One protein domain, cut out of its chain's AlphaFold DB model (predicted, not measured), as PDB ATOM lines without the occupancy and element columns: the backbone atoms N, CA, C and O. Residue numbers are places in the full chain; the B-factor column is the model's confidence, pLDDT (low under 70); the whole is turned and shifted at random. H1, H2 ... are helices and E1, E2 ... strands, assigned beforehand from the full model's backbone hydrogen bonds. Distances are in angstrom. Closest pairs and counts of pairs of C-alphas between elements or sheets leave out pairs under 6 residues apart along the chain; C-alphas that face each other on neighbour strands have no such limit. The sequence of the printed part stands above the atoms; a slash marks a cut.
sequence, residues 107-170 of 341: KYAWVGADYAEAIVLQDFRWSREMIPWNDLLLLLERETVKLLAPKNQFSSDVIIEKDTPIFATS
ATOM      1  N   LYS A 107     159.213 163.546 251.167       64.19
ATOM      2  CA  LYS A 107     159.128 163.373 249.718       64.19
ATOM      3  C   LYS A 107     159.535 164.583 248.852       64.19
ATOM      4  O   LYS A 107     160.145 164.361 247.816       64.19
ATOM      5  N   TYR A 108     159.192 165.819 249.227       69.12
ATOM      6  CA  TYR A 108     159.499 167.025 248.428       69.12
ATOM      7  C   TYR A 108     160.454 167.990 249.144       69.12
ATOM      8  O   TYR A 108     160.424 169.193 248.892       69.12
ATOM      9  N   ALA A 109     161.294 167.483 250.052       69.06
ATOM     10  CA  ALA A 109     162.252 168.296 250.808       69.06
ATOM     11  C   ALA A 109     163.284 169.033 249.924       69.06
ATOM     12  O   ALA A 109     163.945 169.950 250.393       69.06
ATOM     13  N   TRP A 110     163.392 168.653 248.648       71.50
ATOM     14  CA  TRP A 110     164.320 169.217 247.664       71.50
ATOM     15  C   TRP A 110     163.817 170.486 246.962       71.50
ATOM     16  O   TRP A 110     164.547 171.073 246.169       71.50
ATOM     17  N   VAL A 111     162.570 170.907 247.200       72.75
ATOM     18  CA  VAL A 111     162.027 172.128 246.584       72.75
ATOM     19  C   VAL A 111     162.827 173.340 247.069       72.75
ATOM     20  O   VAL A 111     162.873 173.613 248.265       72.75
ATOM     21  N   GLY A 112     163.440 174.066 246.130       70.81
ATOM     22  CA  GLY A 112     164.329 175.198 246.406       70.81
ATOM     23  C   GLY A 112     165.826 174.867 246.361       70.81
ATOM     24  O   GLY A 112     166.641 175.775 246.512       70.81
ATOM     25  N   ALA A 113     166.204 173.600 246.145       73.00
ATOM     26  CA  ALA A 113     167.606 173.188 246.004       73.00
ATOM     27  C   ALA A 113     168.272 173.711 244.713       73.00
ATOM     28  O   ALA A 113     169.484 173.885 244.677       73.00
ATOM     29  N   ASP A 114     167.488 174.019 243.682       70.81
ATOM     30  CA  ASP A 114     167.900 174.641 242.414       70.81
ATOM     31  C   ASP A 114     168.455 176.071 242.585       70.81
ATOM     32  O   ASP A 114     169.363 176.515 241.864       70.81
ATOM     33  N   TYR A 115     167.952 176.789 243.590       73.31
ATOM     34  CA  TYR A 115     168.429 178.124 243.955       73.31
ATOM     35  C   TYR A 115     169.530 178.104 245.022       73.31
ATOM     36  O   TYR A 115     170.118 179.149 245.291       73.31
ATOM     37  N   ALA A 116     169.817 176.951 245.633       70.06
ATOM     38  CA  ALA A 116     170.769 176.847 246.731       70.06
ATOM     39  C   ALA A 116     172.223 176.771 246.231       70.06
ATOM     40  O   ALA A 116     172.536 176.047 245.288       70.06
ATOM     41  N   GLU A 117     173.120 177.496 246.903       72.69
ATOM     42  CA  GLU A 117     174.571 177.453 246.649       72.69
ATOM     43  C   GLU A 117     175.254 176.248 247.310       72.69
ATOM     44  O   GLU A 117     176.339 175.858 246.898       72.69
ATOM     45  N   ALA A 118     174.622 175.641 248.318       75.94
ATOM     46  CA  ALA A 118     175.067 174.412 248.966       75.94
ATOM     47  C   ALA A 118     173.856 173.630 249.493       75.94
ATOM     48  O   ALA A 118     172.890 174.224 249.980       75.94
ATOM     49  N   ILE A 119     173.914 172.299 249.435       76.62
ATOM     50  CA  ILE A 119     172.860 171.414 249.949       76.62
ATOM     51  C   ILE A 119     173.364 170.753 251.228       76.62
ATOM     52  O   ILE A 119     174.362 170.038 251.213       76.62
ATOM     53  N   VAL A 120     172.662 170.961 252.344       76.19
ATOM     54  CA  VAL A 120     173.003 170.331 253.627       76.19
ATOM     55  C   VAL A 120     171.979 169.253 253.973       76.19
ATOM     56  O   VAL A 120     170.817 169.530 254.259       76.19
ATOM     57  N   LEU A 121     172.434 168.006 253.980       72.50
ATOM     58  CA  LEU A 121     171.694 166.817 254.370       72.50
ATOM     59  C   LEU A 121     171.806 166.624 255.890       72.50
ATOM     60  O   LEU A 121     172.652 165.873 256.376       72.50
ATOM     61  N   GLN A 122     170.969 167.335 256.646       65.81
ATOM     62  CA  GLN A 122     170.934 167.248 258.108       65.81
ATOM     63  C   GLN A 122     170.115 166.043 258.581       65.81
ATOM     64  O   GLN A 122     168.923 165.957 258.289       65.81
ATOM     65  N   ASP A 123     170.747 165.121 259.317       60.16
ATOM     66  CA  ASP A 123     170.121 163.883 259.815       60.16
ATOM     67  C   ASP A 123     169.390 163.096 258.709       60.16
ATOM     68  O   ASP A 123     168.339 162.477 258.926       60.16
ATOM     69  N   PHE A 124     169.946 163.136 257.495       64.44
ATOM     70  CA  PHE A 124     169.299 162.634 256.291       64.44
ATOM     71  C   PHE A 124     169.051 161.128 256.356       64.44
ATOM     72  O   PHE A 124     169.962 160.317 256.539       64.44
ATOM     73  N   ARG A 125     167.786 160.744 256.169       66.62
ATOM     74  CA  ARG A 125     167.355 159.349 256.081       66.62
ATOM     75  C   ARG A 125     166.819 159.095 254.688       66.62
ATOM     76  O   ARG A 125     165.721 159.536 254.358       66.62
ATOM     77  N   TRP A 126     167.582 158.352 253.895       73.81
ATOM     78  CA  TRP A 126     167.151 157.999 252.553       73.81
ATOM     79  C   TRP A 126     165.835 157.206 252.574       73.81
ATOM     80  O   TRP A 126     165.646 156.280 253.369       73.81
ATOM     81  N   SER A 127     164.937 157.562 251.657       69.38
ATOM     82  CA  SER A 127     163.710 156.831 251.361       69.38
ATOM     83  C   SER A 127     163.504 156.785 249.853       69.38
ATOM     84  O   SER A 127     163.605 157.808 249.175       69.38
ATOM     85  N   ARG A 128     163.117 155.615 249.331       67.81
ATOM     86  CA  ARG A 128     162.792 155.426 247.908       67.81
ATOM     87  C   ARG A 128     161.648 156.328 247.430       67.81
ATOM     88  O   ARG A 128     161.535 156.589 246.239       67.81
ATOM     89  N   GLU A 129     160.791 156.786 248.341       68.69
ATOM     90  CA  GLU A 129     159.701 157.711 248.015       68.69
ATOM     91  C   GLU A 129     160.172 159.158 247.824       68.69
ATOM     92  O   GLU A 129     159.456 159.928 247.189       68.69
ATOM     93  N   MET A 130     161.336 159.510 248.384       69.69
ATOM     94  CA  MET A 130     161.930 160.848 248.357       69.69
ATOM     95  C   MET A 130     162.836 161.039 247.141       69.69
ATOM     96  O   MET A 130     162.700 162.031 246.435       69.69
ATOM     97  N   ILE A 131     163.759 160.106 246.907       75.56
ATOM     98  CA  ILE A 131     164.660 160.115 245.753       75.56
ATOM     99  C   ILE A 131     165.044 158.665 245.417       75.56
ATOM    100  O   ILE A 131     165.394 157.899 246.328       75.56
ATOM    101  N   PRO A 132     164.955 158.226 244.147       81.50
ATOM    102  CA  PRO A 132     165.516 156.945 243.733       81.50
ATOM    103  C   PRO A 132     167.001 156.861 244.094       81.50
ATOM    104  O   PRO A 132     167.716 157.853 244.050       81.50
ATOM    105  N   TRP A 133     167.479 155.673 244.472       78.81
ATOM    106  CA  TRP A 133     168.877 155.522 244.893       78.81
ATOM    107  C   TRP A 133     169.863 155.913 243.785       78.81
ATOM    108  O   TRP A 133     170.856 156.572 244.062       78.81
ATOM    109  N   ASN A 134     169.546 155.571 242.533       78.75
ATOM    110  CA  ASN A 134     170.359 155.943 241.373       78.75
ATOM    111  C   ASN A 134     170.463 157.467 241.232       78.75
ATOM    112  O   ASN A 134     171.557 157.990 241.093       78.75
ATOM    113  N   ASP A 135     169.343 158.176 241.364       78.56
ATOM    114  CA  ASP A 135     169.305 159.637 241.263       78.56
ATOM    115  C   ASP A 135     170.049 160.307 242.428       78.56
ATOM    116  O   ASP A 135     170.649 161.360 242.254       78.56
ATOM    117  N   LEU A 136     170.068 159.695 243.619       79.19
ATOM    118  CA  LEU A 136     170.892 160.175 244.731       79.19
ATOM    119  C   LEU A 136     172.391 159.992 244.457       79.19
ATOM    120  O   LEU A 136     173.178 160.849 244.845       79.19
ATOM    121  N   LEU A 137     172.789 158.888 243.822       78.06
ATOM    122  CA  LEU A 137     174.185 158.668 243.441       78.06
ATOM    123  C   LEU A 137     174.629 159.690 242.399       78.06
ATOM    124  O   LEU A 137     175.635 160.346 242.628       78.06
ATOM    125  N   LEU A 138     173.822 159.910 241.355       78.44
ATOM    126  CA  LEU A 138     174.059 160.960 240.359       78.44
ATOM    127  C   LEU A 138     174.209 162.332 241.031       78.44
ATOM    128  O   LEU A 138     175.126 163.084 240.724       78.44
ATOM    129  N   LEU A 139     173.367 162.621 242.028       76.62
ATOM    130  CA  LEU A 139     173.431 163.866 242.788       76.62
ATOM    131  C   LEU A 139     174.750 163.997 243.578       76.62
ATOM    132  O   LEU A 139     175.341 165.072 243.616       76.62
ATOM    133  N   LEU A 140     175.223 162.917 244.209       73.88
ATOM    134  CA  LEU A 140     176.486 162.895 244.962       73.88
ATOM    135  C   LEU A 140     177.722 162.912 244.053       73.88
ATOM    136  O   LEU A 140     178.752 163.473 244.429       73.88
ATOM    137  N   GLU A 141     177.608 162.328 242.865       74.25
ATOM    138  CA  GLU A 141     178.606 162.351 241.792       74.25
ATOM    139  C   GLU A 141     178.619 163.689 241.036       74.25
ATOM    140  O   GLU A 141     179.465 163.889 240.166       74.25
ATOM    141  N   ARG A 142     177.755 164.636 241.444       67.25
ATOM    142  CA  ARG A 142     177.611 165.992 240.890       67.25
ATOM    143  C   ARG A 142     177.123 166.018 239.444       67.25
ATOM    144  O   ARG A 142     177.396 166.948 238.691       67.25
ATOM    145  N   GLU A 143     176.379 164.996 239.058       71.50
ATOM    146  CA  GLU A 143     175.705 164.931 237.774       71.50
ATOM    147  C   GLU A 143     174.321 165.594 237.862       71.50
ATOM    148  O   GLU A 143     173.738 165.748 238.938       71.50
ATOM    149  N   THR A 144     173.778 166.029 236.724       76.94
ATOM    150  CA  THR A 144     172.501 166.747 236.698       76.94
ATOM    151  C   THR A 144     171.341 165.816 237.047       76.94
ATOM    152  O   THR A 144     171.096 164.839 236.334       76.94
ATOM    153  N   VAL A 145     170.576 166.137 238.093       79.69
ATOM    154  CA  VAL A 145     169.457 165.297 238.559       79.69
ATOM    155  C   VAL A 145     168.133 166.047 238.503       79.69
ATOM    156  O   VAL A 145     168.025 167.194 238.939       79.69
ATOM    157  N   LYS A 146     167.102 165.364 237.992       81.38
ATOM    158  CA  LYS A 146     165.713 165.838 237.983       81.38
ATOM    159  C   LYS A 146     164.957 165.228 239.155       81.38
ATOM    160  O   LYS A 146     164.682 164.031 239.173       81.38
ATOM    161  N   LEU A 147     164.614 166.057 240.129       78.12
ATOM    162  CA  LEU A 147     163.878 165.669 241.322       78.12
ATOM    163  C   LEU A 147     162.404 166.034 241.181       78.12
ATOM    164  O   LEU A 147     162.038 167.081 240.651       78.12
ATOM    165  N   LEU A 148     161.546 165.156 241.695       71.00
ATOM    166  CA  LEU A 148     160.100 165.324 241.601       71.00
ATOM    167  C   LEU A 148     159.640 166.532 242.419       71.00
ATOM    168  O   LEU A 148     159.898 166.611 243.621       71.00
ATOM    169  N   ALA A 149     158.873 167.419 241.791       68.56
ATOM    170  CA  ALA A 149     158.165 168.488 242.483       68.56
ATOM    171  C   ALA A 149     156.721 168.065 242.834       68.56
ATOM    172  O   ALA A 149     156.133 167.185 242.188       68.56
ATOM    173  N   PRO A 150     156.102 168.657 243.872       67.19
ATOM    174  CA  PRO A 150     154.693 168.426 244.155       67.19
ATOM    175  C   PRO A 150     153.852 168.930 242.985       67.19
ATOM    176  O   PRO A 150     153.807 170.129 242.755       67.19
ATOM    177  N   LYS A 151     153.145 168.021 242.299       60.75
ATOM    178  CA  LYS A 151     152.279 168.338 241.152       60.75
ATOM    179  C   LYS A 151     151.256 169.422 241.509       60.75
ATOM    180  O   LYS A 151     150.201 169.122 242.069       60.75
ATOM    181  N   ASN A 152     151.559 170.668 241.176       63.91
ATOM    182  CA  ASN A 152     150.630 171.787 241.209       63.91
ATOM    183  C   ASN A 152     150.605 172.457 239.823       63.91
ATOM    184  O   ASN A 152     151.361 172.085 238.928       63.91
ATOM    185  N   GLN A 153     149.699 173.413 239.625       47.69
ATOM    186  CA  GLN A 153     149.461 174.043 238.320       47.69
ATOM    187  C   GLN A 153     150.675 174.831 237.774       47.69
ATOM    188  O   GLN A 153     150.665 175.212 236.607       47.69
ATOM    189  N   PHE A 154     151.715 175.048 238.589       47.06
ATOM    190  CA  PHE A 154     152.853 175.921 238.289       47.06
ATOM    191  C   PHE A 154     154.232 175.276 238.535       47.06
ATOM    192  O   PHE A 154     155.246 175.927 238.306       47.06
ATOM    193  N   SER A 155     154.308 174.029 239.011       56.56
ATOM    194  CA  SER A 155     155.571 173.392 239.401       56.56
ATOM    195  C   SER A 155     156.174 172.602 238.240       56.56
ATOM    196  O   SER A 155     155.624 171.569 237.847       56.56
ATOM    197  N   SER A 156     157.324 173.037 237.737       63.38
ATOM    198  CA  SER A 156     158.246 172.155 237.018       63.38
ATOM    199  C   SER A 156     159.005 171.268 238.009       63.38
ATOM    200  O   SER A 156     159.148 171.625 239.181       63.38
ATOM    201  N   ASP A 157     159.489 170.114 237.549       72.00
ATOM    202  CA  ASP A 157     160.427 169.301 238.330       72.00
ATOM    203  C   ASP A 157     161.691 170.114 238.656       72.00
ATOM    204  O   ASP A 157     162.107 170.978 237.879       72.00
ATOM    205  N   VAL A 158     162.279 169.861 239.826       71.75
ATOM    206  CA  VAL A 158     163.464 170.579 240.311       71.75
ATOM    207  C   VAL A 158     164.684 169.987 239.616       71.75
ATOM    208  O   VAL A 158     164.957 168.799 239.773       71.75
ATOM    209  N   ILE A 159     165.415 170.795 238.852       77.12
ATOM    210  CA  ILE A 159     166.638 170.361 238.169       77.12
ATOM    211  C   ILE A 159     167.834 170.960 238.904       77.12
ATOM    212  O   ILE A 159     167.968 172.179 238.995       77.12
ATOM    213  N   ILE A 160     168.697 170.103 239.442       75.00
ATOM    214  CA  ILE A 160     169.958 170.523 240.052       75.00
ATOM    215  C   ILE A 160     171.024 170.404 238.964       75.00
ATOM    216  O   ILE A 160     171.546 169.323 238.718       75.00
ATOM    217  N   GLU A 161     171.260 171.504 238.249       64.12
ATOM    218  CA  GLU A 161     172.261 171.584 237.167       64.12
ATOM    219  C   GLU A 161     173.616 172.112 237.647       64.12
ATOM    220  O   GLU A 161     174.626 171.975 236.964       64.12
ATOM    221  N   LYS A 162     173.630 172.766 238.810       59.50
ATOM    222  CA  LYS A 162     174.819 173.408 239.364       59.50
ATOM    223  C   LYS A 162     175.695 172.375 240.058       59.50
ATOM    224  O   LYS A 162     175.190 171.432 240.664       59.50
ATOM    225  N   ASP A 163     177.000 172.632 240.023       66.50
ATOM    226  CA  ASP A 163     178.053 171.904 240.739       66.50
ATOM    227  C   ASP A 163     177.961 172.198 242.257       66.50
ATOM    228  O   ASP A 163     178.875 172.726 242.894       66.50
ATOM    229  N   THR A 164     176.773 171.976 242.826       70.31
ATOM    230  CA  THR A 164     176.381 172.429 244.157       70.31
ATOM    231  C   THR A 164     177.011 171.510 245.200       70.31
ATOM    232  O   THR A 164     176.690 170.320 245.235       70.31
ATOM    233  N   PRO A 165     177.886 172.014 246.087       72.25
ATOM    234  CA  PRO A 165     178.488 171.200 247.130       72.25
ATOM    235  C   PRO A 165     177.421 170.639 248.076       72.25
ATOM    236  O   PRO A 165     176.548 171.362 248.571       72.25
ATOM    237  N   ILE A 166     177.517 169.335 248.340       75.12
ATOM    238  CA  ILE A 166     176.601 168.602 249.214       75.12
ATOM    239  C   ILE A 166     177.336 168.221 250.491       75.12
ATOM    240  O   ILE A 166     178.349 167.523 250.461       75.12
ATOM    241  N   PHE A 167     176.797 168.648 251.626       70.88
ATOM    242  CA  PHE A 167     177.318 168.330 252.948       70.88
ATOM    243  C   PHE A 167     176.312 167.465 253.686       70.88
ATOM    244  O   PHE A 167     175.158 167.850 253.833       70.88
ATOM    245  N   ALA A 168     176.729 166.309 254.189       66.56
ATOM    246  CA  ALA A 168     175.883 165.479 255.035       66.56
ATOM    247  C   ALA A 168     176.364 165.546 256.480       66.56
ATOM    248  O   ALA A 168     177.551 165.381 256.755       66.56
ATOM    249  N   THR A 169     175.437 165.790 257.403       63.84
ATOM    250  CA  THR A 169     175.711 165.715 258.838       63.84
ATOM    251  C   THR A 169     174.987 164.510 259.418       63.84
ATOM    252  O   THR A 169     173.772 164.353 259.281       63.84
ATOM    253  N   SER A 170     175.755 163.629 260.050       56.00
ATOM    254  CA  SER A 170     175.258 162.445 260.743       56.00
ATOM    255  C   SER A 170     176.078 162.190 262.003       56.00
ATOM    256  O   SER A 170     177.261 162.510 262.071       56.00
TER     257      SER A 170
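AT A GLANCE: This is residues 107 to 170 of the 341 residues of an uncharacterized protein of Paramuricea clavata (UniProt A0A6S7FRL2). There is little regular structure: loops join two separate two-strand ladders, parallel E1 and E4 toward one end and the hairpin E2 and E3, with short helix H1 near E2. The loop of the hairpin reaches the opposite end at Gln 153. The 64 printed residues, 22 in named elements, run E1, H1, E2, E3, E4, class mixed. The whole is compact, radius of gyration of the C-alphas 11.4 A, and only just elongated, spanning 35 by 23 by 19 A.

HOW THE PARTS SIT: E1, residues 119 to 122, and E4, 166 to 169, are parallel at 13 degrees; N 121 and O 167 are 2.7 A apart. E2, 145 to 147, and E3, 158 to 160, form an antiparallel hairpin at 156 degrees; N 147 and O 158 are 2.8 A apart. E1 is apart from E2 and E3. H1, 133 to 140, comes closest to E2 at the C-alphas of Leu 139 and Val 145, 6.0 A. In H1 every O i to N i+4 pair is within hydrogen-bond range.

IN THESE COORDINATES: E1 spans 9.4 A from C-alpha 119 at (172.860, 171.414, 249.949), H1 10.6 A, E2 6.2 A, E3 6.5 A, and E4 10.1 A to C-alpha 169 at (175.711, 165.715, 258.838).

THE WHOLE: The C-alphas farthest apart, of Gln 153 and Ser 170, are 36.1 A apart. The printed part has no cut and no long link; 26 residues are under pLDDT 70, among them 149 to 156.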